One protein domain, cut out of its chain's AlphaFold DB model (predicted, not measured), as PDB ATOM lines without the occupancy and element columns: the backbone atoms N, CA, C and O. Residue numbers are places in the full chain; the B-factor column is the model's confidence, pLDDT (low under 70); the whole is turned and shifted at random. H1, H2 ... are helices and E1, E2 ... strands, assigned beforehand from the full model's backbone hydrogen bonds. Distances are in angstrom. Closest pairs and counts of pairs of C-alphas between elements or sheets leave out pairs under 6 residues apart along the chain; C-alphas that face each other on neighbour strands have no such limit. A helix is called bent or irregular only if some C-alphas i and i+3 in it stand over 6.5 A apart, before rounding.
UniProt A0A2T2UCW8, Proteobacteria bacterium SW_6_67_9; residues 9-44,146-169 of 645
ATOM      1  N   SER A   9     180.792  98.574 134.075       74.81
ATOM      2  CA  SER A   9     180.742  99.257 132.776       74.81
ATOM      3  C   SER A   9     180.516 100.771 132.875       74.81
ATOM      4  O   SER A   9     180.786 101.479 131.910       74.81
ATOM      5  N   GLU A  10     180.032 101.268 134.015       84.50
ATOM      6  CA  GLU A  10     179.730 102.686 134.245       84.50
ATOM      7  C   GLU A  10     180.934 103.473 134.771       84.50
ATOM      8  O   GLU A  10     180.896 104.698 134.777       84.50
ATOM      9  N   LEU A  11     182.028 102.798 135.145       86.38
ATOM     10  CA  LEU A  11     183.217 103.446 135.706       86.38
ATOM     11  C   LEU A  11     183.844 104.469 134.745       86.38
ATOM     12  O   LEU A  11     184.101 105.600 135.142       86.38
ATOM     13  N   ILE A  12     184.082 104.085 133.483       89.81
ATOM     14  CA  ILE A  12     184.679 104.985 132.479       89.81
ATOM     15  C   ILE A  12     183.727 106.139 132.122       89.81
ATOM     16  O   ILE A  12     184.179 107.279 132.168       89.81
ATOM     17  N   PRO A  13     182.436 105.898 131.807       92.25
ATOM     18  CA  PRO A  13     181.473 106.983 131.618       92.25
ATOM     19  C   PRO A  13     181.426 107.965 132.795       92.25
ATOM     20  O   PRO A  13     181.576 109.159 132.586       92.25
ATOM     21  N   ALA A  14     181.336 107.475 134.037       89.75
ATOM     22  CA  ALA A  14     181.274 108.341 135.215       89.75
ATOM     23  C   ALA A  14     182.540 109.195 135.403       89.75
ATOM     24  O   ALA A  14     182.445 110.346 135.830       89.75
ATOM     25  N   LEU A  15     183.718 108.649 135.076       92.62
ATOM     26  CA  LEU A  15     184.978 109.395 135.104       92.62
ATOM     27  C   LEU A  15     184.996 110.514 134.050       92.62
ATOM     28  O   LEU A  15     185.407 111.632 134.355       92.62
ATOM     29  N   LEU A  16     184.541 110.217 132.829       92.19
ATOM     30  CA  LEU A  16     184.470 111.184 131.727       92.19
ATOM     31  C   LEU A  16     183.411 112.271 131.968       92.19
ATOM     32  O   LEU A  16     183.630 113.417 131.594       92.19
ATOM     33  N   ASP A  17     182.325 111.938 132.667       91.88
ATOM     34  CA  ASP A  17     181.277 112.879 133.087       91.88
ATOM     35  C   ASP A  17     181.704 113.768 134.275       91.88
ATOM     36  O   ASP A  17     180.902 114.531 134.813       91.88
ATOM     37  N   GLY A  18     182.950 113.648 134.750       88.19
ATOM     38  CA  GLY A  18     183.477 114.451 135.853       88.19
ATOM     39  C   GLY A  18     182.922 114.077 137.230       88.19
ATOM     40  O   GLY A  18     183.169 114.788 138.203       88.19
ATOM     41  N   ARG A  19     182.211 112.947 137.359       89.94
ATOM     42  CA  ARG A  19     181.692 112.466 138.655       89.94
ATOM     43  C   ARG A  19     182.799 111.977 139.590       89.94
ATOM     44  O   ARG A  19     182.540 111.774 140.772       89.94
ATOM     45  N   GLY A  20     184.007 111.765 139.076       85.69
ATOM     46  CA  GLY A  20     185.189 111.428 139.858       85.69
ATOM     47  C   GLY A  20     186.477 111.865 139.163       85.69
ATOM     48  O   GLY A  20     186.482 112.198 137.978       85.69
ATOM     49  N   ASP A  21     187.576 111.854 139.916       86.19
ATOM     50  CA  ASP A  21     188.919 112.191 139.422       86.19
ATOM     51  C   ASP A  21     189.760 110.944 139.088       86.19
ATOM     52  O   ASP A  21     190.732 111.020 138.336       86.19
ATOM     53  N   LEU A  22     189.379 109.783 139.638       91.12
ATOM     54  CA  LEU A  22     190.115 108.522 139.566       91.12
ATOM     55  C   LEU A  22     189.161 107.319 139.649       91.12
ATOM     56  O   LEU A  22     188.288 107.266 140.513       91.12
ATOM     57  N   ILE A  23     189.390 106.301 138.821       89.81
ATOM     58  CA  ILE A  23     188.809 104.962 138.963       89.81
ATOM     59  C   ILE A  23     189.783 104.097 139.769       89.81
ATOM     60  O   ILE A  23     190.720 103.519 139.215       89.81
ATOM     61  N   ALA A  24     189.533 103.959 141.071       83.12
ATOM     62  CA  ALA A  24     190.284 103.073 141.963       83.12
ATOM     63  C   ALA A  24     189.750 101.625 141.913       83.12
ATOM     64  O   ALA A  24     189.274 101.081 142.907       83.12
ATOM     65  N   ALA A  25     189.781 101.003 140.731       73.31
ATOM     66  CA  ALA A  25     189.308  99.635 140.509       73.31
ATOM     67  C   ALA A  25     190.318  98.818 139.691       73.31
ATOM     68  O   ALA A  25     191.211  99.376 139.060       73.31
ATOM     69  N   ASN A  26     190.136  97.491 139.640       68.19
ATOM     70  CA  ASN A  26     190.938  96.585 138.805       68.19
ATOM     71  C   ASN A  26     190.586  96.710 137.300       68.19
ATOM     72  O   ASN A  26     190.123  95.754 136.656       68.19
ATOM     73  N   LEU A  27     190.782  97.906 136.738       80.69
ATOM     74  CA  LEU A  27     190.503  98.255 135.350       80.69
ATOM     75  C   LEU A  27     191.664  97.835 134.439       80.69
ATOM     76  O   LEU A  27     192.817  98.173 134.689       80.69
ATOM     77  N   ALA A  28     191.369  97.071 133.382       79.25
ATOM     78  CA  ALA A  28     192.411  96.649 132.445       79.25
ATOM     79  C   ALA A  28     192.840  97.798 131.534       79.25
ATOM     80  O   ALA A  28     191.999  98.489 130.957       79.25
ATOM     81  N   MET A  29     194.146  97.897 131.329       82.00
ATOM     82  CA  MET A  29     194.802  98.861 130.452       82.00
ATOM     83  C   MET A  29     194.835  98.372 128.994       82.00
ATOM     84  O   MET A  29     195.891  98.372 128.362       82.00
ATOM     85  N   THR A  30     193.695  97.910 128.468       81.50
ATOM     86  CA  THR A  30     193.549  97.526 127.050       81.50
ATOM     87  C   THR A  30     193.653  98.744 126.141       81.50
ATOM     88  O   THR A  30     193.264  99.832 126.563       81.50
ATOM     89  N   GLU A  31     194.035  98.548 124.878       75.44
ATOM     90  CA  GLU A  31     194.099  99.623 123.874       75.44
ATOM     91  C   GLU A  31     192.809 100.456 123.826       75.44
ATOM     92  O   GLU A  31     192.828 101.653 124.088       75.44
ATOM     93  N   ALA A  32     191.656  99.788 123.715       81.44
ATOM     94  CA  ALA A  32     190.340 100.432 123.702       81.44
ATOM     95  C   ALA A  32     190.020 101.285 124.951       81.44
ATOM     96  O   ALA A  32     189.153 102.152 124.905       81.44
ATOM     97  N   ASN A  33     190.675 101.027 126.088       86.50
ATOM     98  CA  ASN A  33     190.518 101.867 127.276       86.50
ATOM     99  C   ASN A  33     191.544 103.005 127.290       86.50
ATOM    100  O   ASN A  33     191.195 104.103 127.713       86.50
ATOM    101  N   ARG A  34     192.781 102.760 126.829       85.62
ATOM    102  CA  ARG A  34     193.846 103.774 126.732       85.62
ATOM    103  C   ARG A  34     193.504 104.886 125.740       85.62
ATOM    104  O   ARG A  34     193.891 106.024 125.962       85.62
ATOM    105  N   GLU A  35     192.727 104.576 124.705       88.88
ATOM    106  CA  GLU A  35     192.184 105.575 123.774       88.88
ATOM    107  C   GLU A  35     191.161 106.516 124.433       88.88
ATOM    108  O   GLU A  35     190.930 107.622 123.950       88.88
ATOM    109  N   ARG A  36     190.517 106.082 125.524       91.06
ATOM    110  CA  ARG A  36     189.397 106.800 126.151       91.06
ATOM    111  C   ARG A  36     189.803 107.566 127.400       91.06
ATOM    112  O   ARG A  36     189.226 108.612 127.674       91.06
ATOM    113  N   ILE A  37     190.717 107.011 128.191       93.06
ATOM    114  CA  ILE A  37     191.142 107.550 129.484       93.06
ATOM    115  C   ILE A  37     192.638 107.335 129.698       93.06
ATOM    116  O   ILE A  37     193.232 106.391 129.171       93.06
ATOM    117  N   ALA A  38     193.241 108.185 130.525       89.94
ATOM    118  CA  ALA A  38     194.592 107.950 131.005       89.94
ATOM    119  C   ALA A  38     194.593 106.819 132.046       89.94
ATOM    120  O   ALA A  38     193.572 106.481 132.645       89.94
ATOM    121  N   PHE A  39     195.763 106.237 132.288       90.69
ATOM    122  CA  PHE A  39     195.955 105.250 133.346       90.69
ATOM    123  C   PHE A  39     197.180 105.584 134.183       90.69
ATOM    124  O   PHE A  39     198.164 106.131 133.674       90.69
ATOM    125  N   SER A  40     197.143 105.186 135.451       86.75
ATOM    126  CA  SER A  40     198.364 105.047 136.233       86.75
ATOM    127  C   SER A  40     199.307 104.019 135.596       86.75
ATOM    128  O   SER A  40     198.906 103.229 134.738       86.75
ATOM    129  N   VAL A  41     200.553 103.940 136.061       79.31
ATOM    130  CA  VAL A  41     201.358 102.729 135.860       79.31
ATOM    131  C   VAL A  41     200.593 101.497 136.350       79.31
ATOM    132  O   VAL A  41     199.764 101.592 137.263       79.31
ATOM    133  N   ALA A  42     200.872 100.346 135.736       79.06
ATOM    134  CA  ALA A  42     200.232  99.096 136.108       79.06
ATOM    135  C   ALA A  42     200.513  98.775 137.585       79.06
ATOM    136  O   ALA A  42     201.665  98.684 138.013       79.06
ATOM    137  N   LEU A  43     199.441  98.634 138.361       73.75
ATOM    138  CA  LEU A  43     199.455  98.224 139.764       73.75
ATOM    139  C   LEU A  43     199.769  96.739 139.895       73.75
ATOM    140  O   LEU A  43     200.384  96.309 140.866       73.75
ATOM    141  N   ASP A  44     199.281  95.969 138.932       68.06
ATOM    142  CA  ASP A  44     199.349  94.523 138.894       68.06
ATOM    143  C   ASP A  44     199.074  94.052 137.462       68.06
ATOM    144  O   ASP A  44     198.631  94.834 136.612       68.06
ATOM    145  N   GLY A 146     195.459  99.027 136.072       85.31
ATOM    146  CA  GLY A 146     195.829 100.322 136.633       85.31
ATOM    147  C   GLY A 146     194.596 101.113 137.025       85.31
ATOM    148  O   GLY A 146     193.475 100.776 136.633       85.31
ATOM    149  N   TRP A 147     194.798 102.180 137.789       90.81
ATOM    150  CA  TRP A 147     193.721 103.121 138.049       90.81
ATOM    151  C   TRP A 147     193.468 103.977 136.811       90.81
ATOM    152  O   TRP A 147     194.409 104.452 136.173       90.81
ATOM    153  N   GLY A 148     192.193 104.151 136.465       91.75
ATOM    154  CA  GLY A 148     191.776 105.007 135.357       91.75
ATOM    155  C   GLY A 148     191.771 106.469 135.784       91.75
ATOM    156  O   GLY A 148     191.260 106.790 136.850       91.75
ATOM    157  N   ILE A 149     192.335 107.352 134.975       93.62
ATOM    158  CA  ILE A 149     192.529 108.772 135.275       93.62
ATOM    159  C   ILE A 149     191.892 109.578 134.146       93.62
ATOM    160  O   ILE A 149     191.889 109.139 132.992       93.62
ATOM    161  N   ARG A 150     191.319 110.744 134.466       90.81
ATOM    162  CA  ARG A 150     190.801 111.624 133.414       90.81
ATOM    163  C   ARG A 150     191.909 111.946 132.391       90.81
ATOM    164  O   ARG A 150     193.056 112.131 132.807       90.81
ATOM    165  N   PRO A 151     191.598 111.992 131.080       86.25
ATOM    166  CA  PRO A 151     192.597 112.215 130.031       86.25
ATOM    167  C   PRO A 151     193.449 113.480 130.208       86.25
ATOM    168  O   PRO A 151     194.585 113.508 129.756       86.25
ATOM    169  N   ASP A 152     192.903 114.505 130.856       86.44
ATOM    170  CA  ASP A 152     193.478 115.840 131.031       86.44
ATOM    171  C   ASP A 152     194.186 116.047 132.386       86.44
ATOM    172  O   ASP A 152     194.695 117.130 132.670       86.44
ATOM    173  N   ALA A 153     194.249 115.022 133.240       88.12
ATOM    174  CA  ALA A 153     194.794 115.131 134.593       88.12
ATOM    175  C   ALA A 153     196.277 114.701 134.683       88.12
ATOM    176  O   ALA A 153     196.641 113.824 135.474       88.12
ATOM    177  N   ASP A 154     197.149 115.331 133.888       82.62
ATOM    178  CA  ASP A 154     198.580 114.985 133.778       82.62
ATOM    179  C   ASP A 154     199.357 115.110 135.101       82.62
ATOM    180  O   ASP A 154     200.218 114.280 135.422       82.62
ATOM    181  N   GLU A 155     199.045 116.132 135.902       79.94
ATOM    182  CA  GLU A 155     199.676 116.337 137.209       79.94
ATOM    183  C   GLU A 155     199.279 115.228 138.192       79.94
ATOM    184  O   GLU A 155     200.144 114.598 138.810       79.94
ATOM    185  N   LEU A 156     197.982 114.911 138.263       81.88
ATOM    186  CA  LEU A 156     197.460 113.819 139.084       81.88
ATOM    187  C   LEU A 156     198.078 112.481 138.667       81.88
ATOM    188  O   LEU A 156     198.524 111.714 139.520       81.88
ATOM    189  N   LYS A 157     198.173 112.220 137.358       84.12
ATOM    190  CA  LYS A 157     198.841 111.034 136.819       84.12
ATOM    191  C   LYS A 157     200.302 110.962 137.246       84.12
ATOM    192  O   LYS A 157     200.758 109.906 137.675       84.12
ATOM    193  N   THR A 158     201.035 112.069 137.172       73.38
ATOM    194  CA  THR A 158     202.447 112.123 137.576       73.38
ATOM    195  C   THR A 158     202.624 111.821 139.067       73.38
ATOM    196  O   THR A 158     203.531 111.072 139.446       73.38
ATOM    197  N   ILE A 159     201.750 112.371 139.914       76.00
ATOM    198  CA  ILE A 159     201.748 112.128 141.362       76.00
ATOM    199  C   ILE A 159     201.407 110.663 141.664       76.00
ATOM    200  O   ILE A 159     202.112 110.018 142.441       76.00
ATOM    201  N   LEU A 160     200.375 110.116 141.017       80.56
ATOM    202  CA  LEU A 160     199.944 108.728 141.195       80.56
ATOM    203  C   LEU A 160     200.990 107.726 140.709       80.56
ATOM    204  O   LEU A 160     201.305 106.784 141.428       80.56
ATOM    205  N   ASP A 161     201.577 107.943 139.533       77.81
ATOM    206  CA  ASP A 161     202.633 107.085 138.997       77.81
ATOM    207  C   ASP A 161     203.841 107.051 139.930       77.81
ATOM    208  O   ASP A 161     204.435 105.992 140.133       77.81
ATOM    209  N   ARG A 162     204.198 108.198 140.519       69.50
ATOM    210  CA  ARG A 162     205.259 108.281 141.525       69.50
ATOM    211  C   ARG A 162     204.889 107.484 142.770       69.50
ATOM    212  O   ARG A 162     205.676 106.633 143.174       69.50
ATOM    213  N   PHE A 163     203.708 107.725 143.333       73.06
ATOM    214  CA  PHE A 163     203.222 107.025 144.521       73.06
ATOM    215  C   PHE A 163     203.210 105.506 144.312       73.06
ATOM    216  O   PHE A 163     203.801 104.771 145.097       73.06
ATOM    217  N   ILE A 164     202.619 105.037 143.212       74.56
ATOM    218  CA  ILE A 164     202.518 103.610 142.896       74.56
ATOM    219  C   ILE A 164     203.898 103.002 142.679       74.56
ATOM    220  O   ILE A 164     204.155 101.921 143.193       74.56
ATOM    221  N   ARG A 165     204.812 103.671 141.962       69.19
ATOM    222  CA  ARG A 165     206.187 103.171 141.788       69.19
ATOM    223  C   ARG A 165     206.893 103.006 143.122       69.19
ATOM    224  O   ARG A 165     207.508 101.972 143.334       69.19
ATOM    225  N   GLN A 166     206.788 103.990 144.010       64.44
ATOM    226  CA  GLN A 166     207.404 103.923 145.333       64.44
ATOM    227  C   GLN A 166     206.808 102.787 146.165       64.44
ATOM    228  O   GLN A 166     207.554 101.978 146.701       64.44
ATOM    229  N   GLN A 167     205.478 102.670 146.209       67.62
ATOM    230  CA  GLN A 167     204.804 101.612 146.961       67.62
ATOM    231  C   GLN A 167     205.070 100.225 146.372       67.62
ATOM    232  O   GLN A 167     205.388  99.314 147.112       67.62
ATOM    233  N   LYS A 168     205.028 100.049 145.047       66.88
ATOM    234  CA  LYS A 168     205.258  98.749 144.387       66.88
ATOM    235  C   LYS A 168     206.719  98.304 144.405       66.88
ATOM    236  O   LYS A 168     206.987  97.109 144.338       66.88
ATOM    237  N   LEU A 169     207.665  99.242 144.469       58.41
ATOM    238  CA  LEU A 169     209.074  98.925 144.709       58.41
ATOM    239  C   LEU A 169     209.334  98.584 146.184       58.41
ATOM    240  O   LEU A 169     210.247  97.813 146.457       58.41
TER     241      LEU A 169
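AT A GLANCE: This is residues 9 to 44 and 146 to 169 of the 645 residues of a protein of Proteobacteria bacterium SW_6_67_9 (UniProt A0A2T2UCW8). A small two-stranded antiparallel ribbon, E1 and E2, makes the middle, with H1 toward one end of the longest axis and the long H3 toward the other. The very short H2 follows E1, and residues 38 to 39 add a short antiparallel pairing to E2. The printed part has 60 residues with three named helices and two named strands, in the order H1, E1, H2, E2, H3; the class is mixed, helices and strands. It is compact, with a radius of gyration of the C-alphas of 10.9 A, and only just elongated, spanning 32 by 21 by 17 A.

IN THESE COORDINATES: H1, residues 9 to 16, begins with C-alpha 9 at (180.742, 99.257, 132.776) and is only just irregular: C-alphas 9 and 12 are 7.0 A apart. E1, residues 22 to 28, is 14.0 A long. H2 is residues 31 to 34. E2 is residues 146 to 149. H3, residues 154 to 169, is 22.1 A long and ends with C-alpha 169 at (209.074, 98.925, 144.709).

HOW THE PARTS SIT: E1 and E2 are antiparallel neighbours, with N 23 and O 148 2.8 A apart and N 146 and O 27 3.1 A apart, within hydrogen-bond range. The closest C-alphas of H1 and E1, those of Leu 11 and Ile 23, are 6.6 A apart. The closest of E2 and H3, those of Ile 149 and Lys 157, are 6.9 A apart. H1 and H2 are only just apart, closest 8.4 A; H3 is apart from H1, H2 and E1. Every O i to N i+4 pair is within hydrogen-bond range in H3, and 3 of 4 in H1; H2 is too short for such a pair.

THE WHOLE: The C-alphas of Asp 17 and Leu 169, the two farthest apart, are 33.2 A apart. Residues 45 to 145 are not printed, and C-alphas 44 and 146 are 7.2 A apart across the cut. The links printed whole are tight. Mean pLDDT of the printed part is 82.3; residues 26, 44, 162 and 165 to 169 are under 70.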